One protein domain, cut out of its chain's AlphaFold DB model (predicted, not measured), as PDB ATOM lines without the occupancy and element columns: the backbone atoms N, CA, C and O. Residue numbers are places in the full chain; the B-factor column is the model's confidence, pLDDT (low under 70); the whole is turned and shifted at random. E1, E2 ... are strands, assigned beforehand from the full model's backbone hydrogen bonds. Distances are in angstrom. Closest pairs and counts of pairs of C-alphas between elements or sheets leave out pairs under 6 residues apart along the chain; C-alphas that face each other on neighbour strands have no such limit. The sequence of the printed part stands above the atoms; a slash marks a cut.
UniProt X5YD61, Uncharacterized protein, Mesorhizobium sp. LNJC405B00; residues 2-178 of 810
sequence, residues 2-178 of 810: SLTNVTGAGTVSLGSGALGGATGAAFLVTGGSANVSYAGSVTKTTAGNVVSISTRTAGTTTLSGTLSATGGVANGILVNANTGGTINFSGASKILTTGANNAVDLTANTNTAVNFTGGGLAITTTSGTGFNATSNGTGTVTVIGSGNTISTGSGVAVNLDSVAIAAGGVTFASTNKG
ATOM      1  N   SER A   2      20.642  42.492 -22.566       95.06
ATOM      2  CA  SER A   2      21.588  43.469 -21.995       95.06
ATOM      3  C   SER A   2      21.740  43.278 -20.488       95.06
ATOM      4  O   SER A   2      20.735  43.230 -19.782       95.06
ATOM      5  N   LEU A   3      22.979  43.205 -20.006       96.25
ATOM      6  CA  LEU A   3      23.345  43.169 -18.590       96.25
ATOM      7  C   LEU A   3      24.321  44.312 -18.288       96.25
ATOM      8  O   LEU A   3      25.360  44.417 -18.938       96.25
ATOM      9  N   THR A   4      24.009  45.134 -17.287       96.88
ATOM     10  CA  THR A   4      24.795  46.325 -16.926       96.88
ATOM     11  C   THR A   4      25.126  46.286 -15.437       96.88
ATOM     12  O   THR A   4      24.213  46.204 -14.620       96.88
ATOM     13  N   ASN A   5      26.412  46.362 -15.082       95.50
ATOM     14  CA  ASN A   5      26.917  46.429 -13.701       95.50
ATOM     15  C   ASN A   5      26.424  45.298 -12.781       95.50
ATOM     16  O   ASN A   5      26.173  45.508 -11.596       95.50
ATOM     17  N   VAL A   6      26.300  44.082 -13.317       95.75
ATOM     18  CA  VAL A   6      25.849  42.925 -12.534       95.75
ATOM     19  C   VAL A   6      26.990  42.397 -11.659       95.75
ATOM     20  O   VAL A   6      28.051  42.014 -12.158       95.75
ATOM     21  N   THR A   7      26.774  42.359 -10.347       93.69
ATOM     22  CA  THR A   7      27.754  41.928  -9.337       93.69
ATOM     23  C   THR A   7      27.210  40.774  -8.490       93.69
ATOM     24  O   THR A   7      26.017  40.474  -8.520       93.69
ATOM     25  N   GLY A   8      28.095  40.100  -7.750       87.69
ATOM     26  CA  GLY A   8      27.743  39.007  -6.837       87.69
ATOM     27  C   GLY A   8      28.470  37.698  -7.151       87.69
ATOM     28  O   GLY A   8      28.979  37.504  -8.250       87.69
ATOM     29  N   ALA A   9      28.528  36.798  -6.167       81.62
ATOM     30  CA  ALA A   9      29.260  35.530  -6.273       81.62
ATOM     31  C   ALA A   9      28.518  34.440  -7.080       81.62
ATOM     32  O   ALA A   9      29.118  33.443  -7.474       81.62
ATOM     33  N   GLY A  10      27.211  34.611  -7.310       85.56
ATOM     34  CA  GLY A  10      26.382  33.670  -8.067       85.56
ATOM     35  C   GLY A  10      26.591  33.748  -9.584       85.56
ATOM     36  O   GLY A  10      27.171  34.698 -10.107       85.56
ATOM     37  N   THR A  11      26.080  32.742 -10.300       93.75
ATOM     38  CA  THR A  11      26.061  32.738 -11.770       93.75
ATOM     39  C   THR A  11      24.695  33.162 -12.285       93.75
ATOM     40  O   THR A  11      23.685  32.536 -11.971       93.75
ATOM     41  N   VAL A  12      24.670  34.181 -13.137       95.88
ATOM     42  CA  VAL A  12      23.506  34.534 -13.947       95.88
ATOM     43  C   VAL A  12      23.441  33.571 -15.131       95.88
ATOM     44  O   VAL A  12      24.155  33.735 -16.118       95.88
ATOM     45  N   SER A  13      22.604  32.539 -15.015       95.06
ATOM     46  CA  SER A  13      22.340  31.582 -16.094       95.06
ATOM     47  C   SER A  13      21.134  32.034 -16.914       95.06
ATOM     48  O   SER A  13      20.018  32.104 -16.404       95.06
ATOM     49  N   LEU A  14      21.358  32.349 -18.188       95.44
ATOM     50  CA  LEU A  14      20.355  32.918 -19.094       95.44
ATOM     51  C   LEU A  14      19.627  31.859 -19.947       95.44
ATOM     52  O   LEU A  14      18.820  32.203 -20.808       95.44
ATOM     53  N   GLY A  15      19.907  30.570 -19.722       94.69
ATOM     54  CA  GLY A  15      19.278  29.454 -20.436       94.69
ATOM     55  C   GLY A  15      19.775  29.266 -21.877       94.69
ATOM     56  O   GLY A  15      20.911  29.613 -22.206       94.69
ATOM     57  N   SER A  16      18.928  28.667 -22.726       95.31
ATOM     58  CA  SER A  16      19.264  28.216 -24.091       95.31
ATOM     59  C   SER A  16      18.353  28.756 -25.210       95.31
ATOM     60  O   SER A  16      18.516  28.374 -26.367       95.31
ATOM     61  N   GLY A  17      17.395  29.638 -24.904       95.62
ATOM     62  CA  GLY A  17      16.508  30.226 -25.921       95.62
ATOM     63  C   GLY A  17      17.272  31.117 -26.905       95.62
ATOM     64  O   GLY A  17      18.214  31.779 -26.490       95.62
ATOM     65  N   ALA A  18      16.889  31.150 -28.185       96.75
ATOM     66  CA  ALA A  18      17.602  31.891 -29.232       96.75
ATOM     67  C   ALA A  18      17.413  33.422 -29.155       96.75
ATOM     68  O   ALA A  18      16.319  33.911 -28.878       96.75
ATOM     69  N   LEU A  19      18.467  34.179 -29.475       96.06
ATOM     70  CA  LEU A  19      18.453  35.633 -29.643       96.06
ATOM     71  C   LEU A  19      18.642  36.014 -31.121       96.06
ATOM     72  O   LEU A  19      19.563  35.538 -31.790       96.06
ATOM     73  N   GLY A  20      17.795  36.923 -31.615       89.38
ATOM     74  CA  GLY A  20      17.859  37.473 -32.973       89.38
ATOM     75  C   GLY A  20      17.110  38.806 -33.103       89.38
ATOM     76  O   GLY A  20      16.342  39.179 -32.220       89.38
ATOM     77  N   GLY A  21      17.361  39.548 -34.187       83.81
ATOM     78  CA  GLY A  21      16.591  40.750 -34.553       83.81
ATOM     79  C   GLY A  21      16.886  42.040 -33.768       83.81
ATOM     80  O   GLY A  21      16.190  43.032 -33.959       83.81
ATOM     81  N   ALA A  22      17.905  42.070 -32.902       90.94
ATOM     82  CA  ALA A  22      18.277  43.285 -32.167       90.94
ATOM     83  C   ALA A  22      18.721  44.421 -33.112       90.94
ATOM     84  O   ALA A  22      19.357  44.161 -34.134       90.94
ATOM     85  N   THR A  23      18.456  45.680 -32.749       89.00
ATOM     86  CA  THR A  23      18.972  46.873 -33.455       89.00
ATOM     87  C   THR A  23      20.383  47.250 -32.997       89.00
ATOM     88  O   THR A  23      21.210  47.620 -33.819       89.00
ATOM     89  N   GLY A  24      20.682  47.096 -31.701       92.06
ATOM     90  CA  GLY A  24      22.025  47.209 -31.122       92.06
ATOM     91  C   GLY A  24      22.741  45.858 -31.018       92.06
ATOM     92  O   GLY A  24      22.505  44.956 -31.829       92.06
ATOM     93  N   ALA A  25      23.588  45.696 -29.996       95.69
ATOM     94  CA  ALA A  25      24.230  44.412 -29.728       95.69
ATOM     95  C   ALA A  25      23.195  43.322 -29.380       95.69
ATOM     96  O   ALA A  25      22.291  43.557 -28.574       95.69
ATOM     97  N   ALA A  26      23.308  42.128 -29.976       97.00
ATOM     98  CA  ALA A  26      22.354  41.045 -29.703       97.00
ATOM     99  C   ALA A  26      22.546  40.459 -28.291       97.00
ATOM    100  O   ALA A  26      21.563  40.251 -27.565       97.00
ATOM    101  N   PHE A  27      23.801  40.291 -27.871       97.94
ATOM    102  CA  PHE A  27      24.191  39.989 -26.496       97.94
ATOM    103  C   PHE A  27      25.150  41.065 -25.971       97.94
ATOM    104  O   PHE A  27      26.247  41.227 -26.505       97.94
ATOM    105  N   LEU A  28      24.738  41.803 -24.938       97.38
ATOM    106  CA  LEU A  28      25.518  42.876 -24.321       97.38
ATOM    107  C   LEU A  28      25.755  42.596 -22.834       97.38
ATOM    108  O   LEU A  28      24.802  42.381 -22.083       97.38
ATOM    109  N   VAL A  29      27.016  42.667 -22.410       98.00
ATOM    110  CA  VAL A  29      27.422  42.722 -21.001       98.00
ATOM    111  C   VAL A  29      28.358  43.908 -20.826       98.00
ATOM    112  O   VAL A  29      29.370  43.991 -21.512       98.00
ATOM    113  N   THR A  30      28.037  44.821 -19.917       97.44
ATOM    114  CA  THR A  30      28.900  45.965 -19.609       97.44
ATOM    115  C   THR A  30      29.053  46.142 -18.103       97.44
ATOM    116  O   THR A  30      28.067  46.104 -17.363       97.44
ATOM    117  N   GLY A  31      30.288  46.296 -17.633       95.56
ATOM    118  CA  GLY A  31      30.598  46.398 -16.212       95.56
ATOM    119  C   GLY A  31      30.334  45.121 -15.408       95.56
ATOM    120  O   GLY A  31      29.908  44.079 -15.916       95.56
ATOM    121  N   GLY A  32      30.554  45.228 -14.099       95.88
ATOM    122  CA  GLY A  32      30.235  44.178 -13.136       95.88
ATOM    123  C   GLY A  32      31.290  43.076 -12.993       95.88
ATOM    124  O   GLY A  32      32.330  43.062 -13.655       95.88
ATOM    125  N   SER A  33      30.998  42.153 -12.078       96.06
ATOM    126  CA  SER A  33      31.905  41.096 -11.609       96.06
ATOM    127  C   SER A  33      31.246  39.718 -11.487       96.06
ATOM    128  O   SER A  33      31.938  38.741 -11.213       96.06
ATOM    129  N   ALA A  34      29.928  39.613 -11.695       96.69
ATOM    130  CA  ALA A  34      29.207  38.346 -11.578       96.69
ATOM    131  C   ALA A  34      29.553  37.370 -12.708       96.69
ATOM    132  O   ALA A  34      29.850  37.793 -13.829       96.69
ATOM    133  N   ASN A  35      29.436  36.068 -12.444       97.38
ATOM    134  CA  ASN A  35      29.507  35.061 -13.499       97.38
ATOM    135  C   ASN A  35      28.244  35.130 -14.376       97.38
ATOM    136  O   ASN A  35      27.136  35.277 -13.864       97.38
ATOM    137  N   VAL A  36      28.393  34.992 -15.691       97.88
ATOM    138  CA  VAL A  36      27.305  34.991 -16.678       97.88
ATOM    139  C   VAL A  36      27.465  33.767 -17.571       97.88
ATOM    140  O   VAL A  36      28.552  33.510 -18.082       97.88
ATOM    141  N   SER A  37      26.391  33.012 -17.782       97.75
ATOM    142  CA  SER A  37      26.383  31.857 -18.682       97.75
ATOM    143  C   SER A  37      25.164  31.888 -19.594       97.75
ATOM    144  O   SER A  37      24.048  32.149 -19.140       97.75
ATOM    145  N   TYR A  38      25.372  31.618 -20.879       98.31
ATOM    146  CA  TYR A  38      24.309  31.572 -21.874       98.31
ATOM    147  C   TYR A  38      24.612  30.535 -22.963       98.31
ATOM    148  O   TYR A  38      25.650  30.584 -23.621       98.31
ATOM    149  N   ALA A  39      23.688  29.593 -23.150       97.94
ATOM    150  CA  ALA A  39      23.842  28.464 -24.069       97.94
ATOM    151  C   ALA A  39      23.002  28.600 -25.349       97.94
ATOM    152  O   ALA A  39      23.059  27.736 -26.220       97.94
ATOM    153  N   GLY A  40      22.192  29.657 -25.460       97.62
ATOM    154  CA  GLY A  40      21.334  29.873 -26.621       97.62
ATOM    155  C   GLY A  40      22.098  30.415 -27.823       97.62
ATOM    156  O   GLY A  40      23.173  31.001 -27.694       97.62
ATOM    157  N   SER A  41      21.543  30.215 -29.018       97.50
ATOM    158  CA  SER A  41      22.120  30.760 -30.246       97.50
ATOM    159  C   SER A  41      21.930  32.275 -30.324       97.50
ATOM    160  O   SER A  41      20.816  32.756 -30.116       97.50
ATOM    161  N   VAL A  42      22.968  33.015 -30.714       98.06
ATOM    162  CA  VAL A  42      22.898  34.455 -30.999       98.06
ATOM    163  C   VAL A  42      23.115  34.677 -32.487       98.06
ATOM    164  O   VAL A  42      24.168  34.339 -33.024       98.06
ATOM    165  N   THR A  43      22.121  35.253 -33.159       96.06
ATOM    166  CA  THR A  43      22.152  35.468 -34.609       96.06
ATOM    167  C   THR A  43      21.918  36.931 -34.965       96.06
ATOM    168  O   THR A  43      21.117  37.621 -34.326       96.06
ATOM    169  N   LYS A  44      22.625  37.431 -35.984       94.50
ATOM    170  CA  LYS A  44      22.489  38.810 -36.449       94.50
ATOM    171  C   LYS A  44      22.847  38.975 -37.929       94.50
ATOM    172  O   LYS A  44      23.858  38.472 -38.404       94.50
ATOM    173  N   THR A  45      22.017  39.730 -38.644       95.00
ATOM    174  CA  THR A  45      22.214  40.104 -40.061       95.00
ATOM    175  C   THR A  45      22.194  41.620 -40.280       95.00
ATOM    176  O   THR A  45      22.494  42.095 -41.367       95.00
ATOM    177  N   THR A  46      21.871  42.395 -39.245       94.62
ATOM    178  CA  THR A  46      21.814  43.864 -39.251       94.62
ATOM    179  C   THR A  46      23.028  44.464 -38.537       94.62
ATOM    180  O   THR A  46      23.807  43.732 -37.928       94.62
ATOM    181  N   ALA A  47      23.202  45.788 -38.599       93.81
ATOM    182  CA  ALA A  47      24.278  46.496 -37.896       93.81
ATOM    183  C   ALA A  47      24.160  46.395 -36.357       93.81
ATOM    184  O   ALA A  47      23.072  46.174 -35.821       93.81
ATOM    185  N   GLY A  48      25.287  46.561 -35.658       93.56
ATOM    186  CA  GLY A  48      25.491  46.314 -34.225       93.56
ATOM    187  C   GLY A  48      26.160  44.955 -33.967       93.56
ATOM    188  O   GLY A  48      25.917  44.008 -34.700       93.56
ATOM    189  N   ASN A  49      26.967  44.807 -32.918       96.00
ATOM    190  CA  ASN A  49      27.710  43.559 -32.663       96.00
ATOM    191  C   ASN A  49      26.798  42.348 -32.366       96.00
ATOM    192  O   ASN A  49      25.763  42.484 -31.710       96.00
ATOM    193  N   VAL A  50      27.170  41.134 -32.789       97.81
ATOM    194  CA  VAL A  50      26.483  39.913 -32.327       97.81
ATOM    195  C   VAL A  50      26.727  39.712 -30.830       97.81
ATOM    196  O   VAL A  50      25.800  39.387 -30.087       97.81
ATOM    197  N   VAL A  51      27.939  40.022 -30.363       98.44
ATOM    198  CA  VAL A  51      28.302  40.027 -28.943       98.44
ATOM    199  C   VAL A  51      29.130  41.268 -28.621       98.44
ATOM    200  O   VAL A  51      30.055  41.600 -29.352       98.44
ATOM    201  N   SER A  52      28.814  41.935 -27.513       97.94
ATOM    202  CA  SER A  52      29.601  43.032 -26.950       97.94
ATOM    203  C   SER A  52      29.806  42.798 -25.456       97.94
ATOM    204  O   SER A  52      28.830  42.750 -24.705       97.94
ATOM    205  N   ILE A  53      31.055  42.651 -25.015       98.44
ATOM    206  CA  ILE A  53      31.411  42.481 -23.601       98.44
ATOM    207  C   ILE A  53      32.446  43.534 -23.221       98.44
ATOM    208  O   ILE A  53      33.563  43.517 -23.735       98.44
ATOM    209  N   SER A  54      32.097  44.448 -22.323       97.50
ATOM    210  CA  SER A  54      32.975  45.567 -21.986       97.50
ATOM    211  C   SER A  54      33.080  45.861 -20.500       97.50
ATOM    212  O   SER A  54      32.161  45.557 -19.742       97.50
ATOM    213  N   THR A  55      34.185  46.503 -20.111       96.75
ATOM    214  CA  THR A  55      34.398  47.121 -18.785       96.75
ATOM    215  C   THR A  55      34.163  46.213 -17.575       96.75
ATOM    216  O   THR A  55      33.953  46.693 -16.460       96.75
ATOM    217  N   ARG A  56      34.213  44.891 -17.761       96.44
ATOM    218  CA  ARG A  56      34.137  43.930 -16.659       96.44
ATOM    219  C   ARG A  56      35.407  43.973 -15.826       96.44
ATOM    220  O   ARG A  56      36.495  44.143 -16.367       96.44
ATOM    221  N   THR A  57      35.263  43.769 -14.522       96.00
ATOM    222  CA  THR A  57      36.389  43.812 -13.574       96.00
ATOM    223  C   THR A  57      36.756  42.442 -13.004       96.00
ATOM    224  O   THR A  57      37.842  42.283 -12.455       96.00
ATOM    225  N   ALA A  58      35.865  41.450 -13.105       95.62
ATOM    226  CA  ALA A  58      36.087  40.073 -12.657       95.62
ATOM    227  C   ALA A  58      35.020  39.118 -13.236       95.62
ATOM    228  O   ALA A  58      34.189  39.508 -14.059       95.62
ATOM    229  N   GLY A  59      35.013  37.868 -12.762       96.19
ATOM    230  CA  GLY A  59      33.997  36.860 -13.076       96.19
ATOM    231  C   GLY A  59      34.127  36.261 -14.476       96.19
ATOM    232  O   GLY A  59      34.853  36.759 -15.334       96.19
ATOM    233  N   THR A  60      33.400  35.174 -14.709       97.31
ATOM    234  CA  THR A  60      33.414  34.439 -15.977       97.31
ATOM    235  C   THR A  60      32.164  34.739 -16.795       97.31
ATOM    236  O   THR A  60      31.059  34.530 -16.309       97.31
ATOM    237  N   THR A  61      32.315  35.162 -18.049       98.25
ATOM    238  CA  THR A  61      31.228  35.227 -19.038       98.25
ATOM    239  C   THR A  61      31.397  34.090 -20.040       98.25
ATOM    240  O   THR A  61      32.391  34.058 -20.754       98.25
ATOM    241  N   THR A  62      30.455  33.149 -20.102       98.31
ATOM    242  CA  THR A  62      30.508  31.995 -21.015       98.31
ATOM    243  C   THR A  62      29.336  32.005 -21.987       98.31
ATOM    244  O   THR A  62      28.178  31.996 -21.572       98.31
ATOM    245  N   LEU A  63      29.647  31.979 -23.284       98.56
ATOM    246  CA  LEU A  63      28.702  31.772 -24.372       98.56
ATOM    247  C   LEU A  63      29.015  30.430 -25.043       98.56
ATOM    248  O   LEU A  63      30.032  30.294 -25.726       98.56
ATOM    249  N   SER A  64      28.146  29.439 -24.838       98.00
ATOM    250  CA  SER A  64      28.314  28.075 -25.368       98.00
ATOM    251  C   SER A  64      27.389  27.743 -26.543       98.00
ATOM    252  O   SER A  64      27.536  26.692 -27.164       98.00
ATOM    253  N   GLY A  65      26.448  28.632 -26.871       97.62
ATOM    254  CA  GLY A  65      25.595  28.502 -28.051       97.62
ATOM    255  C   GLY A  65      26.292  28.908 -29.353       97.62
ATOM    256  O   GLY A  65      27.408  29.426 -29.356       97.62
ATOM    257  N   THR A  66      25.608  28.688 -30.480       97.50
ATOM    258  CA  THR A  66      26.083  29.142 -31.800       97.50
ATOM    259  C   THR A  66      26.080  30.665 -31.882       97.50
ATOM    260  O   THR A  66      25.090  31.298 -31.512       97.50
ATOM    261  N   LEU A  67      27.146  31.248 -32.429       98.38
ATOM    262  CA  LEU A  67      27.221  32.674 -32.754       98.38
ATOM    263  C   LEU A  67      27.231  32.839 -34.275       98.38
ATOM    264  O   LEU A  67      28.050  32.225 -34.951       98.38
ATOM    265  N   SER A  68      26.322  33.644 -34.822       97.38
ATOM    266  CA  SER A  68      26.217  33.853 -36.270       97.38
ATOM    267  C   SER A  68      25.974  35.320 -36.602       97.38
ATOM    268  O   SER A  68      24.892  35.844 -36.351       97.38
ATOM    269  N   ALA A  69      26.955  35.966 -37.216       96.81
ATOM    270  CA  ALA A  69      26.880  37.321 -37.735       96.81
ATOM    271  C   ALA A  69      27.087  37.284 -39.251       96.81
ATOM    272  O   ALA A  69      28.217  37.174 -39.693       96.81
ATOM    273  N   THR A  70      26.032  37.328 -40.066       95.38
ATOM    274  CA  THR A  70      26.137  37.067 -41.525       95.38
ATOM    275  C   THR A  70      25.714  38.248 -42.402       95.38
ATOM    276  O   THR A  70      25.488  38.107 -43.598       95.38
ATOM    277  N   GLY A  71      25.587  39.432 -41.803       90.88
ATOM    278  CA  GLY A  71      25.046  40.620 -42.471       90.88
ATOM    279  C   GLY A  71      25.987  41.374 -43.416       90.88
ATOM    280  O   GLY A  71      25.521  42.268 -44.113       90.88
ATOM    281  N   GLY A  72      27.295  41.101 -43.409       91.88
ATOM    282  CA  GLY A  72      28.274  41.896 -44.166       91.88
ATOM    283  C   GLY A  72      28.415  43.344 -43.669       91.88
ATOM    284  O   GLY A  72      28.864  44.216 -44.407       91.88
ATOM    285  N   VAL A  73      28.015  43.605 -42.423       91.94
ATOM    286  CA  VAL A  73      27.973  44.928 -41.778       91.94
ATOM    287  C   VAL A  73      28.665  44.865 -40.411       91.94
ATOM    288  O   VAL A  73      29.230  43.839 -40.051       91.94
ATOM    289  N   ALA A  74      28.638  45.950 -39.633       88.88
ATOM    290  CA  ALA A  74      29.250  46.013 -38.305       88.88
ATOM    291  C   ALA A  74      28.520  45.112 -37.296       88.88
ATOM    292  O   ALA A  74      27.691  45.607 -36.537       88.88
ATOM    293  N   ASN A  75      28.767  43.799 -37.321       93.00
ATOM    294  CA  ASN A  75      28.074  42.831 -36.472       93.00
ATOM    295  C   ASN A  75      28.920  41.712 -35.862       93.00
ATOM    296  O   ASN A  75      28.374  40.697 -35.433       93.00
ATOM    297  N   GLY A  76      30.228  41.929 -35.744       97.00
ATOM    298  CA  GLY A  76      31.177  40.991 -35.148       97.00
ATOM    299  C   GLY A  76      31.080  40.833 -33.626       97.00
ATOM    300  O   GLY A  76      30.073  41.160 -32.988       97.00
ATOM    301  N   ILE A  77      32.153  40.297 -33.047       98.56
ATOM    302  CA  ILE A  77      32.352  40.136 -31.605       98.56
ATOM    303  C   ILE A  77      33.266  41.256 -31.115       98.56
ATOM    304  O   ILE A  77      34.398  41.364 -31.575       98.56
ATOM    305  N   LEU A  78      32.793  42.038 -30.146       97.75
ATOM    306  CA  LEU A  78      33.573  43.071 -29.468       97.75
ATOM    307  C   LEU A  78      33.807  42.681 -28.007       97.75
ATOM    308  O   LEU A  78      32.854  42.441 -27.260       97.75
ATOM    309  N   VAL A  79      35.068  42.681 -27.588       98.06
ATOM    310  CA  VAL A  79      35.477  42.530 -26.190       98.06
ATOM    311  C   VAL A  79      36.421  43.676 -25.853       98.06
ATOM    312  O   VAL A  79      37.520  43.743 -26.394       98.06
ATOM    313  N   ASN A  80      35.992  44.610 -25.006       96.44
ATOM    314  CA  ASN A  80      36.699  45.884 -24.862       96.44
ATOM    315  C   ASN A  80      36.856  46.349 -23.410       96.44
ATOM    316  O   ASN A  80      35.882  46.386 -22.657       96.44
ATOM    317  N   ALA A  81      38.055  46.808 -23.055       96.19
ATOM    318  CA  ALA A  81      38.342  47.507 -21.803       96.19
ATOM    319  C   ALA A  81      37.980  46.702 -20.541       96.19
ATOM    320  O   ALA A  81      37.623  47.277 -19.512       96.19
ATOM    321  N   ASN A  82      38.018  45.370 -20.615       96.62
ATOM    322  CA  ASN A  82      37.830  44.513 -19.447       96.62
ATOM    323  C   ASN A  82      39.140  44.465 -18.649       96.62
ATOM    324  O   ASN A  82      40.198  44.256 -19.227       96.62
ATOM    325  N   THR A  83      39.074  44.667 -17.337       95.75
ATOM    326  CA  THR A  83      40.246  44.752 -16.445       95.75
ATOM    327  C   THR A  83      40.407  43.529 -15.541       95.75
ATOM    328  O   THR A  83      41.247  43.525 -14.639       95.75
ATOM    329  N   GLY A  84      39.604  42.487 -15.772       93.69
ATOM    330  CA  GLY A  84      39.704  41.206 -15.088       93.69
ATOM    331  C   GLY A  84      38.608  40.218 -15.487       93.69
ATOM    332  O   GLY A  84      37.556  40.580 -16.018       93.69
ATOM    333  N   GLY A  85      38.839  38.945 -15.164       94.94
ATOM    334  CA  GLY A  85      37.890  37.853 -15.378       94.94
ATOM    335  C   GLY A  85      38.209  36.981 -16.591       94.94
ATOM    336  O   GLY A  85      39.313  36.991 -17.136       94.94
ATOM    337  N   THR A  86      37.232  36.175 -16.996       97.31
ATOM    338  CA  THR A  86      37.371  35.224 -18.105       97.31
ATOM    339  C   THR A  86      36.176  35.328 -19.040       97.31
ATOM    340  O   THR A  86      35.031  35.365 -18.600       97.31
ATOM    341  N   ILE A  87      36.423  35.362 -20.342       98.56
ATOM    342  CA  ILE A  87      35.401  35.426 -21.381       98.56
ATOM    343  C   ILE A  87      35.589  34.212 -22.284       98.56
ATOM    344  O   ILE A  87      36.606  34.082 -22.955       98.56
ATOM    345  N   ASN A  88      34.610  33.314 -22.286       98.56
ATOM    346  CA  ASN A  88      34.651  32.055 -23.015       98.56
ATOM    347  C   ASN A  88      33.599  32.045 -24.123       98.56
ATOM    348  O   ASN A  88      32.400  32.118 -23.857       98.56
ATOM    349  N   PHE A  89      34.051  31.857 -25.355       98.75
ATOM    350  CA  PHE A  89      33.228  31.510 -26.504       98.75
ATOM    351  C   PHE A  89      33.457  30.026 -26.804       98.75
ATOM    352  O   PHE A  89      34.388  29.679 -27.527       98.75
ATOM    353  N   SER A  90      32.646  29.143 -26.221       98.06
ATOM    354  CA  SER A  90      32.886  27.689 -26.221       98.06
ATOM    355  C   SER A  90      31.991  26.881 -27.162       98.06
ATOM    356  O   SER A  90      32.183  25.674 -27.302       98.06
ATOM    357  N   GLY A  91      31.015  27.517 -27.816       96.38
ATOM    358  CA  GLY A  91      30.116  26.838 -28.754       96.38
ATOM    359  C   GLY A  91      30.827  26.371 -30.024       96.38
ATOM    360  O   GLY A  91      31.694  27.068 -30.532       96.38
ATOM    361  N   ALA A  92      30.438  25.228 -30.588       94.56
ATOM    362  CA  ALA A  92      31.134  24.613 -31.729       94.56
ATOM    363  C   ALA A  92      31.038  25.385 -33.067       94.56
ATOM    364  O   ALA A  92      31.673  24.995 -34.040       94.56
ATOM    365  N   SER A  93      30.237  26.455 -33.145       97.19
ATOM    366  CA  SER A  93      30.039  27.245 -34.367       97.19
ATOM    367  C   SER A  93      30.018  28.740 -34.064       97.19
ATOM    368  O   SER A  93      29.183  29.216 -33.286       97.19
ATOM    369  N   LYS A  94      30.931  29.483 -34.695       98.50
ATOM    370  CA  LYS A  94      31.049  30.942 -34.607       98.50
ATOM    371  C   LYS A  94      31.308  31.483 -36.016       98.50
ATOM    372  O   LYS A  94      32.446  31.500 -36.469       98.50
ATOM    373  N   ILE A  95      30.252  31.881 -36.719       98.31
ATOM    374  CA  ILE A  95      30.307  32.320 -38.122       98.31
ATOM    375  C   ILE A  95      30.212  33.841 -38.166       98.31
ATOM    376  O   ILE A  95      29.211  34.402 -37.724       98.31
ATOM    377  N   LEU A  96      31.234  34.510 -38.696       98.62
ATOM    378  CA  LEU A  96      31.343  35.966 -38.707       98.62
ATOM    379  C   LEU A  96      31.624  36.470 -40.130       98.62
ATOM    380  O   LEU A  96      32.655  36.163 -40.715       98.62
ATOM    381  N   THR A  97      30.710  37.265 -40.679       98.12
ATOM    382  CA  THR A  97      30.776  37.916 -41.990       98.12
ATOM    383  C   THR A  97      30.458  39.400 -41.830       98.12
ATOM    384  O   THR A  97      29.291  39.799 -41.838       98.12
ATOM    385  N   THR A  98      31.495  40.225 -41.667       97.56
ATOM    386  CA  THR A  98      31.368  41.612 -41.168       97.56
ATOM    387  C   THR A  98      31.718  42.702 -42.188       97.56
ATOM    388  O   THR A  98      31.711  43.899 -41.874       97.56
ATOM    389  N   GLY A  99      32.009  42.311 -43.432       96.62
ATOM    390  CA  GLY A  99      32.331  43.243 -44.513       96.62
ATOM    391  C   GLY A  99      33.553  44.103 -44.176       96.62
ATOM    392  O   GLY A  99      34.642  43.580 -43.938       96.62
ATOM    393  N   ALA A 100      33.376  45.425 -44.157       97.06
ATOM    394  CA  ALA A 100      34.449  46.386 -43.894       97.06
ATOM    395  C   ALA A 100      34.831  46.526 -42.406       97.06
ATOM    396  O   ALA A 100      35.746  47.274 -42.082       97.06
ATOM    397  N   ASN A 101      34.135  45.829 -41.506       97.12
ATOM    398  CA  ASN A 101      34.317  45.946 -40.060       97.12
ATOM    399  C   ASN A 101      35.076  44.740 -39.508       97.12
ATOM    400  O   ASN A 101      35.023  43.655 -40.094       97.12
ATOM    401  N   ASN A 102      35.721  44.910 -38.355       97.69
ATOM    402  CA  ASN A 102      36.417  43.819 -37.680       97.69
ATOM    403  C   ASN A 102      35.444  42.683 -37.327       97.69
ATOM    404  O   ASN A 102      34.327  42.939 -36.863       97.69
ATOM    405  N   ALA A 103      35.850  41.431 -37.557       98.50
ATOM    406  CA  ALA A 103      35.016  40.279 -37.214       98.50
ATOM    407  C   ALA A 103      35.135  39.917 -35.730       98.50
ATOM    408  O   ALA A 103      34.118  39.778 -35.049       98.50
ATOM    409  N   VAL A 104      36.363  39.814 -35.224       98.69
ATOM    410  CA  VAL A 104      36.663  39.729 -33.791       98.69
ATOM    411  C   VAL A 104      37.537  40.914 -33.410       98.69
ATOM    412  O   VAL A 104      38.570  41.131 -34.040       98.69
ATOM    413  N   ASP A 105      37.122  41.662 -32.390       97.88
ATOM    414  CA  ASP A 105      37.823  42.852 -31.918       97.88
ATOM    415  C   ASP A 105      38.013  42.819 -30.397       97.88
ATOM    416  O   ASP A 105      37.052  42.964 -29.631       97.88
ATOM    417  N   LEU A 106      39.248  42.558 -29.964       97.81
ATOM    418  CA  LEU A 106      39.652  42.449 -28.563       97.81
ATOM    419  C   LEU A 106      40.597  43.606 -28.217       97.81
ATOM    420  O   LEU A 106      41.796  43.528 -28.463       97.81
ATOM    421  N   THR A 107      40.083  44.681 -27.629       95.38
ATOM    422  CA  THR A 107      40.883  45.887 -27.361       95.38
ATOM    423  C   THR A 107      40.986  46.188 -25.873       95.38
ATOM    424  O   THR A 107      39.981  46.170 -25.162       95.38
ATOM    425  N   ALA A 108      42.187  46.524 -25.398       93.62
ATOM    426  CA  ALA A 108      42.427  47.026 -24.043       93.62
ATOM    427  C   ALA A 108      41.942  46.095 -22.907       93.62
ATOM    428  O   ALA A 108      41.502  46.570 -21.857       93.62
ATOM    429  N   ASN A 109      41.989  44.768 -23.091       95.00
ATOM    430  CA  ASN A 109      41.501  43.811 -22.088       95.00
ATOM    431  C   ASN A 109      42.599  43.357 -21.115       95.00
ATOM    432  O   ASN A 109      43.103  42.240 -21.214       95.00
ATOM    433  N   THR A 110      42.960  44.212 -20.161       93.12
ATOM    434  CA  THR A 110      43.984  43.914 -19.146       93.12
ATOM    435  C   THR A 110      43.519  42.849 -18.144       93.12
ATOM    436  O   THR A 110      42.340  42.771 -17.802       93.12
ATOM    437  N   ASN A 111      44.430  41.980 -17.679       92.81
ATOM    438  CA  ASN A 111      44.146  40.870 -16.743       92.81
ATOM    439  C   ASN A 111      42.949  39.964 -17.120       92.81
ATOM    440  O   ASN A 111      42.401  39.266 -16.264       92.81
ATOM    441  N   THR A 112      42.510  39.974 -18.380       96.25
ATOM    442  CA  THR A 112      41.324  39.242 -18.831       96.25
ATOM    443  C   THR A 112      41.745  38.104 -19.750       96.25
ATOM    444  O   THR A 112      42.489  38.313 -20.704       96.25
ATOM    445  N   ALA A 113      41.262  36.892 -19.481       96.94
ATOM    446  CA  ALA A 113      41.437  35.762 -20.393       96.94
ATOM    447  C   ALA A 113      40.274  35.718 -21.392       96.94
ATOM    448  O   ALA A 113      39.121  35.595 -20.977       96.94
ATOM    449  N   VAL A 114      40.560  35.797 -22.692       98.31
ATOM    450  CA  VAL A 114      39.563  35.665 -23.763       98.31
ATOM    451  C   VAL A 114      39.831  34.387 -24.549       98.31
ATOM    452  O   VAL A 114      40.846  34.257 -25.232       98.31
ATOM    453  N   ASN A 115      38.901  33.439 -24.467       98.25
ATOM    454  CA  ASN A 115      39.078  32.094 -24.996       98.25
ATOM    455  C   ASN A 115      38.016  31.768 -26.045       98.25
ATOM    456  O   ASN A 115      36.820  31.734 -25.748       98.25
ATOM    457  N   PHE A 116      38.460  31.438 -27.251       98.69
ATOM    458  CA  PHE A 116      37.653  30.792 -28.278       98.69
ATOM    459  C   PHE A 116      37.963  29.299 -28.255       98.69
ATOM    460  O   PHE A 116      39.031  28.865 -28.679       98.69
ATOM    461  N   THR A 117      37.034  28.506 -27.728       98.12
ATOM    462  CA  THR A 117      37.185  27.052 -27.596       98.12
ATOM    463  C   THR A 117      36.086  26.321 -28.362       98.12
ATOM    464  O   THR A 117      35.140  26.935 -28.863       98.12
ATOM    465  N   GLY A 118      36.230  25.002 -28.514       96.31
ATOM    466  CA  GLY A 118      35.274  24.173 -29.252       96.31
ATOM    467  C   GLY A 118      35.376  24.275 -30.780       96.31
ATOM    468  O   GLY A 118      34.611  23.606 -31.466       96.31
ATOM    469  N   GLY A 119      36.323  25.058 -31.314       97.38
ATOM    470  CA  GLY A 119      36.532  25.217 -32.752       97.38
ATOM    471  C   GLY A 119      35.462  26.052 -33.466       97.38
ATOM    472  O   GLY A 119      34.718  26.825 -32.843       97.38
ATOM    473  N   GLY A 120      35.424  25.898 -34.792       97.75
ATOM    474  CA  GLY A 120      34.408  26.466 -35.681       97.75
ATOM    475  C   GLY A 120      34.360  27.994 -35.740       97.75
ATOM    476  O   GLY A 120      33.310  28.545 -36.071       97.75
ATOM    477  N   LEU A 121      35.450  28.688 -35.388       98.75
ATOM    478  CA  LEU A 121      35.580  30.129 -35.605       98.75
ATOM    479  C   LEU A 121      35.835  30.411 -37.088       98.75
ATOM    480  O   LEU A 121      36.978  30.415 -37.536       98.75
ATOM    481  N   ALA A 122      34.764  30.638 -37.842       98.69
ATOM    482  CA  ALA A 122      34.797  30.916 -39.270       98.69
ATOM    483  C   ALA A 122      34.608  32.416 -39.527       98.69
ATOM    484  O   ALA A 122      33.526  32.965 -39.316       98.69
ATOM    485  N   ILE A 123      35.668  33.078 -39.986       98.88
ATOM    486  CA  ILE A 123      35.717  34.523 -40.212       98.88
ATOM    487  C   ILE A 123      35.796  34.827 -41.710       98.88
ATOM    488  O   ILE A 123      36.625  34.276 -42.435       98.88
ATOM    489  N   THR A 124      34.961  35.755 -42.167       98.62
ATOM    490  CA  THR A 124      34.985  36.328 -43.512       98.62
ATOM    491  C   THR A 124      34.836  37.847 -43.446       98.62
ATOM    492  O   THR A 124      33.842  38.363 -42.938       98.62
ATOM    493  N   THR A 125      35.790  38.591 -43.992       98.50
ATOM    494  CA  THR A 125      35.706  40.060 -44.094       98.50
ATOM    495  C   THR A 125      36.048  40.521 -45.509       98.50
ATOM    496  O   THR A 125      36.691  39.805 -46.274       98.50
ATOM    497  N   THR A 126      35.614  41.726 -45.884       97.69
ATOM    498  CA  THR A 126      36.050  42.361 -47.136       97.69
ATOM    499  C   THR A 126      37.301  43.193 -46.887       97.69
ATOM    500  O   THR A 126      38.361  42.848 -47.389       97.69
ATOM    501  N   SER A 127      37.217  44.242 -46.070       96.94
ATOM    502  CA  SER A 127      38.355  45.113 -45.729       96.94
ATOM    503  C   SER A 127      38.600  45.261 -44.227       96.94
ATOM    504  O   SER A 127      39.607  45.846 -43.841       96.94
ATOM    505  N   GLY A 128      37.700  44.752 -43.381       97.69
ATOM    506  CA  GLY A 128      37.892  44.750 -41.931       97.69
ATOM    507  C   GLY A 128      38.902  43.697 -41.480       97.69
ATOM    508  O   GLY A 128      39.121  42.705 -42.182       97.69
ATOM    509  N   THR A 129      39.494  43.881 -40.301       98.31
ATOM    510  CA  THR A 129      40.416  42.893 -39.732       98.31
ATOM    511  C   THR A 129      39.664  41.618 -39.353       98.31
ATOM    512  O   THR A 129      38.578  41.672 -38.773       98.31
ATOM    513  N   GLY A 130      40.221  40.452 -39.677       98.56
ATOM    514  CA  GLY A 130      39.622  39.169 -39.323       98.56
ATOM    515  C   GLY A 130      39.612  38.968 -37.807       98.56
ATOM    516  O   GLY A 130      38.558  38.977 -37.171       98.56
ATOM    517  N   PHE A 131      40.799  38.829 -37.227       98.81
ATOM    518  CA  PHE A 131      40.994  38.696 -35.788       98.81
ATOM    519  C   PHE A 131      41.919  39.804 -35.281       98.81
ATOM    520  O   PHE A 131      43.111  39.800 -35.584       98.81
ATOM    521  N   ASN A 132      41.368  40.760 -34.534       98.19
ATOM    522  CA  ASN A 132      42.105  41.858 -33.918       98.19
ATOM    523  C   ASN A 132      42.198  41.642 -32.404       98.19
ATOM    524  O   ASN A 132      41.168  41.505 -31.743       98.19
ATOM    525  N   ALA A 133      43.409  41.637 -31.852       97.50
ATOM    526  CA  ALA A 133      43.637  41.687 -30.417       97.50
ATOM    527  C   ALA A 133      44.801  42.628 -30.095       97.50
ATOM    528  O   ALA A 133      45.943  42.345 -30.441       97.50
ATOM    529  N   THR A 134      44.516  43.740 -29.424       94.56
ATOM    530  CA  THR A 134      45.507  44.787 -29.150       94.56
ATOM    531  C   THR A 134      45.478  45.209 -27.686       94.56
ATOM    532  O   THR A 134      44.393  45.338 -27.107       94.56
ATOM    533  N   SER A 135      46.657  45.475 -27.118       82.25
ATOM    534  CA  SER A 135      46.870  46.034 -25.774       82.25
ATOM    535  C   SER A 135      46.174  45.270 -24.639       82.25
ATOM    536  O   SER A 135      45.763  45.855 -23.634       82.25
ATOM    537  N   ASN A 136      46.082  43.937 -24.750       76.62
ATOM    538  CA  ASN A 136      45.490  43.073 -23.715       76.62
ATOM    539  C   ASN A 136      46.290  43.058 -22.393       76.62
ATOM    540  O   ASN A 136      45.916  42.355 -21.458       76.62
ATOM    541  N   GLY A 137      47.367  43.841 -22.270       75.62
ATOM    542  CA  GLY A 137      48.180  43.932 -21.060       75.62
ATOM    543  C   GLY A 137      48.612  42.544 -20.583       75.62
ATOM    544  O   GLY A 137      49.072  41.722 -21.363       75.62
ATOM    545  N   THR A 138      48.402  42.260 -19.303       80.69
ATOM    546  CA  THR A 138      48.638  40.951 -18.659       80.69
ATOM    547  C   THR A 138      47.541  39.903 -18.922       80.69
ATOM    548  O   THR A 138      47.602  38.798 -18.384       80.69
ATOM    549  N   GLY A 139      46.498  40.245 -19.685       90.12
ATOM    550  CA  GLY A 139      45.458  39.314 -20.123       90.12
ATOM    551  C   GLY A 139      45.966  38.331 -21.179       90.12
ATOM    552  O   GLY A 139      47.046  38.503 -21.737       90.12
ATOM    553  N   THR A 140      45.181  37.288 -21.465       95.56
ATOM    554  CA  THR A 140      45.576  36.238 -22.419       95.56
ATOM    555  C   THR A 140      44.531  35.985 -23.497       95.56
ATOM    556  O   THR A 140      43.333  36.169 -23.275       95.56
ATOM    557  N   VAL A 141      44.992  35.530 -24.663       97.88
ATOM    558  CA  VAL A 141      44.145  35.093 -25.782       97.88
ATOM    559  C   VAL A 141      44.399  33.618 -26.087       97.88
ATOM    560  O   VAL A 141      45.549  33.177 -26.128       97.88
ATOM    561  N   THR A 142      43.318  32.873 -26.333       98.19
ATOM    562  CA  THR A 142      43.355  31.473 -26.783       98.19
ATOM    563  C   THR A 142      42.376  31.261 -27.937       98.19
ATOM    564  O   THR A 142      41.220  31.681 -27.842       98.19
ATOM    565  N   VAL A 143      42.793  30.552 -28.990       98.69
ATOM    566  CA  VAL A 143      41.906  30.068 -30.066       98.69
ATOM    567  C   VAL A 143      42.234  28.605 -30.346       98.69
ATOM    568  O   VAL A 143      43.289  28.310 -30.891       98.69
ATOM    569  N   ILE A 144      41.345  27.685 -29.970       97.50
ATOM    570  CA  ILE A 144      41.588  26.237 -30.062       97.50
ATOM    571  C   ILE A 144      40.367  25.462 -30.570       97.50
ATOM    572  O   ILE A 144      39.223  25.920 -30.497       97.50
ATOM    573  N   GLY A 145      40.621  24.243 -31.050       96.75
ATOM    574  CA  GLY A 145      39.634  23.354 -31.666       96.75
ATOM    575  C   GLY A 145      39.726  23.347 -33.195       96.75
ATOM    576  O   GLY A 145      40.376  24.196 -33.797       96.75
ATOM    577  N   SER A 146      39.099  22.363 -33.839       96.31
ATOM    578  CA  SER A 146      39.148  22.202 -35.297       96.31
ATOM    579  C   SER A 146      38.267  23.217 -36.036       96.31
ATOM    580  O   SER A 146      37.256  23.682 -35.512       96.31
ATOM    581  N   GLY A 147      38.598  23.499 -37.297       96.06
ATOM    582  CA  GLY A 147      37.734  24.267 -38.204       96.06
ATOM    583  C   GLY A 147      37.719  25.781 -37.977       96.06
ATOM    584  O   GLY A 147      36.823  26.454 -38.474       96.06
ATOM    585  N   ASN A 148      38.691  26.325 -37.242       98.75
ATOM    586  CA  ASN A 148      38.906  27.770 -37.191       98.75
ATOM    587  C   ASN A 148      39.511  28.232 -38.528       98.75
ATOM    588  O   ASN A 148      40.530  27.688 -38.957       98.75
ATOM    589  N   THR A 149      38.917  29.223 -39.189       98.88
ATOM    590  CA  THR A 149      39.364  29.720 -40.500       98.88
ATOM    591  C   THR A 149      39.206  31.230 -40.615       98.88
ATOM    592  O   THR A 149      38.196  31.775 -40.167       98.88
ATOM    593  N   ILE A 150      40.135  31.895 -41.300       98.88
ATOM    594  CA  ILE A 150      40.030  33.315 -41.662       98.88
ATOM    595  C   ILE A 150      40.123  33.472 -43.182       98.88
ATOM    596  O   ILE A 150      40.995  32.885 -43.823       98.88
ATOM    597  N   SER A 151      39.248  34.302 -43.748       98.56
ATOM    598  CA  SER A 151      39.339  34.790 -45.124       98.56
ATOM    599  C   SER A 151      39.027  36.283 -45.178       98.56
ATOM    600  O   SER A 151      37.890  36.688 -44.940       98.56
ATOM    601  N   THR A 152      40.011  37.108 -45.523       98.44
ATOM    602  CA  THR A 152      39.824  38.554 -45.710       98.44
ATOM    603  C   THR A 152      40.093  38.958 -47.162       98.44
ATOM    604  O   THR A 152      40.893  38.333 -47.861       98.44
ATOM    605  N   GLY A 153      39.420  40.004 -47.648       98.06
ATOM    606  CA  GLY A 153      39.719  40.607 -48.951       98.06
ATOM    607  C   GLY A 153      41.018  41.417 -48.904       98.06
ATOM    608  O   GLY A 153      42.051  40.940 -49.345       98.06
ATOM    609  N   SER A 154      40.976  42.629 -48.350       96.94
ATOM    610  CA  SER A 154      42.138  43.517 -48.171       96.94
ATOM    611  C   SER A 154      42.475  43.816 -46.705       96.94
ATOM    612  O   SER A 154      43.533  44.380 -46.428       96.94
ATOM    613  N   GLY A 155      41.602  43.440 -45.767       97.62
ATOM    614  CA  GLY A 155      41.822  43.635 -44.333       97.62
ATOM    615  C   GLY A 155      42.909  42.719 -43.773       97.62
ATOM    616  O   GLY A 155      43.184  41.658 -44.340       97.62
ATOM    617  N   VAL A 156      43.509  43.107 -42.647       98.44
ATOM    618  CA  VAL A 156      44.484  42.268 -41.930       98.44
ATOM    619  C   VAL A 156      43.791  40.973 -41.496       98.44
ATOM    620  O   VAL A 156      42.686  41.012 -40.961       98.44
ATOM    621  N   ALA A 157      44.392  39.808 -41.734       98.69
ATOM    622  CA  ALA A 157      43.792  38.547 -41.306       98.69
ATOM    623  C   ALA A 157      43.904  38.389 -39.785       98.69
ATOM    624  O   ALA A 157      42.899  38.153 -39.113       98.69
ATOM    625  N   VAL A 158      45.111  38.587 -39.251       98.69
ATOM    626  CA  VAL A 158      45.418  38.492 -37.819       98.69
ATOM    627  C   VAL A 158      46.262  39.691 -37.399       98.69
ATOM    628  O   VAL A 158      47.342  39.904 -37.945       98.69
ATOM    629  N   ASN A 159      45.770  40.464 -36.435       97.81
ATOM    630  CA  ASN A 159      46.518  41.530 -35.777       97.81
ATOM    631  C   ASN A 159      46.597  41.228 -34.281       97.81
ATOM    632  O   ASN A 159      45.566  41.238 -33.605       97.81
ATOM    633  N   LEU A 160      47.799  40.944 -33.788       97.06
ATOM    634  CA  LEU A 160      48.098  40.730 -32.381       97.06
ATOM    635  C   LEU A 160      49.172  41.739 -31.975       97.06
ATOM    636  O   LEU A 160      50.297  41.653 -32.450       97.06
ATOM    637  N   ASP A 161      48.823  42.677 -31.103       93.75
ATOM    638  CA  ASP A 161      49.738  43.722 -30.635       93.75
ATOM    639  C   ASP A 161      49.697  43.810 -29.111       93.75
ATOM    640  O   ASP A 161      48.641  44.064 -28.521       93.75
ATOM    641  N   SER A 162      50.844  43.610 -28.464       92.50
ATOM    642  CA  SER A 162      50.990  43.730 -27.013       92.50
ATOM    643  C   SER A 162      50.008  42.809 -26.272       92.50
ATOM    644  O   SER A 162      49.260  43.224 -25.377       92.50
ATOM    645  N   VAL A 163      49.971  41.543 -26.704       93.94
ATOM    646  CA  VAL A 163      49.113  40.483 -26.154       93.94
ATOM    647  C   VAL A 163      49.941  39.281 -25.700       93.94
ATOM    648  O   VAL A 163      50.968  38.958 -26.297       93.94
ATOM    649  N   ALA A 164      49.463  38.572 -24.675       95.25
ATOM    650  CA  ALA A 164      50.014  37.278 -24.282       95.25
ATOM    651  C   ALA A 164      49.149  36.123 -24.812       95.25
ATOM    652  O   ALA A 164      47.921  36.118 -24.671       95.25
ATOM    653  N   ILE A 165      49.785  35.111 -25.394       96.94
ATOM    654  CA  ILE A 165      49.137  33.878 -25.836       96.94
ATOM    655  C   ILE A 165      49.199  32.847 -24.711       96.94
ATOM    656  O   ILE A 165      50.275  32.495 -24.217       96.94
ATOM    657  N   ALA A 166      48.034  32.362 -24.281       96.31
ATOM    658  CA  ALA A 166      47.971  31.324 -23.256       96.31
ATOM    659  C   ALA A 166      48.573  30.011 -23.772       96.31
ATOM    660  O   ALA A 166      48.611  29.780 -24.974       96.31
ATOM    661  N   ALA A 167      48.941  29.096 -22.871       95.31
ATOM    662  CA  ALA A 167      49.570  27.813 -23.216       95.31
ATOM    663  C   ALA A 167      48.809  26.972 -24.267       95.31
ATOM    664  O   ALA A 167      49.423  26.167 -24.958       95.31
ATOM    665  N   GLY A 168      47.488  27.158 -24.403       94.44
ATOM    666  CA  GLY A 168      46.675  26.493 -25.429       94.44
ATOM    667  C   GLY A 168      46.917  26.987 -26.862       94.44
ATOM    668  O   GLY A 168      46.575  26.274 -27.799       94.44
ATOM    669  N   GLY A 169      47.517  28.165 -27.035       97.44
ATOM    670  CA  GLY A 169      47.861  28.727 -28.337       97.44
ATOM    671  C   GLY A 169      46.714  29.433 -29.064       97.44
ATOM    672  O   GLY A 169      45.587  29.574 -28.574       97.44
ATOM    673  N   VAL A 170      47.034  29.890 -30.271       98.69
ATOM    674  CA  VAL A 170      46.087  30.421 -31.256       98.69
ATOM    675  C   VAL A 170      46.248  29.600 -32.527       98.69
ATOM    676  O   VAL A 170      47.272  29.699 -33.194       98.69
ATOM    677  N   THR A 171      45.248  28.781 -32.852       98.44
ATOM    678  CA  THR A 171      45.318  27.812 -33.950       98.44
ATOM    679  C   THR A 171      44.171  27.990 -34.941       98.44
ATOM    680  O   THR A 171      42.988  27.904 -34.584       98.44
ATOM    681  N   PHE A 172      44.535  28.166 -36.210       98.75
ATOM    682  CA  PHE A 172      43.645  28.176 -37.366       98.75
ATOM    683  C   PHE A 172      44.013  27.044 -38.330       98.75
ATOM    684  O   PHE A 172      45.179  26.750 -38.547       98.75
ATOM    685  N   ALA A 173      43.008  26.415 -38.942       98.62
ATOM    686  CA  ALA A 173      43.220  25.422 -39.996       98.62
ATOM    687  C   ALA A 173      43.659  26.086 -41.314       98.62
ATOM    688  O   ALA A 173      44.481  25.543 -42.059       98.62
ATOM    689  N   SER A 174      43.118  27.274 -41.598       98.75
ATOM    690  CA  SER A 174      43.537  28.085 -42.736       98.75
ATOM    691  C   SER A 174      43.364  29.578 -42.488       98.75
ATOM    692  O   SER A 174      42.332  30.008 -41.964       98.75
ATOM    693  N   THR A 175      44.311  30.359 -42.986       98.88
ATOM    694  CA  THR A 175      44.296  31.820 -42.950       98.88
ATOM    695  C   THR A 175      44.568  32.351 -44.351       98.88
ATOM    696  O   THR A 175      45.595  32.033 -44.953       98.88
ATOM    697  N   ASN A 176      43.637  33.153 -44.871       98.62
ATOM    698  CA  ASN A 176      43.714  33.739 -46.203       98.62
ATOM    699  C   ASN A 176      43.512  35.252 -46.153       98.62
ATOM    700  O   ASN A 176      42.626  35.744 -45.449       98.62
ATOM    701  N   LYS A 177      44.288  35.966 -46.968       98.31
ATOM    702  CA  LYS A 177      44.093  37.383 -47.272       98.31
ATOM    703  C   LYS A 177      44.343  37.632 -48.761       98.31
ATOM    704  O   LYS A 177      45.382  37.232 -49.284       98.31
ATOM    705  N   GLY A 178      43.426  38.338 -49.417       97.38
ATOM    706  CA  GLY A 178      43.585  38.824 -50.789       97.38
ATOM    707  C   GLY A 178      44.467  40.078 -50.933       97.38
ATOM    708  O   GLY A 178      45.021  40.626 -49.976       97.38
TER     709      GLY A 178
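What this domain is: This is residues 2 to 178 of the 810 residues of an uncharacterized protein of Mesorhizobium sp. LNJC405B00 (UniProt X5YD61). This is a chain wound in stacked turns, a three-sided solenoid whose walls are three sheets of side-by-side parallel strands. The turns are well formed, but in the first one, after E1 and E2, the third side is an unnamed stretch, residues 14 to 26. The printed part has 177 residues, with no named helix and twenty named strands, E1 to E20, in sheets ordered E1 E3 E6 E9 E12 E15 E18, E2 E4 E7 E10 E13 E16 E19, and E5 E8 E11 E14 E17 E20. The class is all strand, though under half of the residues, 85 of 177, are in named elements. The whole is compact, with a radius of gyration of the C-alphas of 14.7 A and spans of 47 by 36 by 25 A.

How they stand to each other: Start at the first sheet, where E1, residues 2 to 4, is an edge strand and the parallel neighbour of E3, residues 27 to 30; N 3 and O 28 are 2.9 A apart, within hydrogen-bond range. In the second sheet, which is twisted, E2, residues 11 to 13, is parallel to E4, residues 35 to 38, with N 12 and O 35 at 2.8 A. The third sheet begins with E5, residues 42 to 44, parallel to E8, residues 67 to 69, with N 44 and O 68 at 2.8 A. Between sheets, the closest C-alphas of E3 and E5 are those of Phe 27 and Val 42, 7.3 A apart.

Where its parts are: Find C-alpha 2 at (21.588, 43.469, -21.995), where E1 begins. The next strands are E6, 51 to 54; E7, 60 to 63; E9, 77 to 80; E10, 85 to 89, 13.6 A long; and E11, 94 to 99, 15.8 A long. Then come E12, 104 to 107; E13, 112 to 116, 13.2 A; E14, 121 to 125, 13.1 A; E15, 131 to 134; E16, 140 to 143; E17, 149 to 152; and E18, 158 to 161. E19, residues 164 to 171, 14.3 A, bends by 107 degrees at residue 167 and runs on into E20, residues 174 to 177, at 98 degrees. E20 ends at C-alpha 177, (44.093, 37.383, -47.272).

The domain as a whole: The C-alphas of Ala 9 and Gly 178, the two farthest apart, are 46.9 A from each other. The printed part has no cut. The link from E2 to E3 is long, with 13 residues. The mean pLDDT of the printed part is 96.0, and no printed residue is under 70.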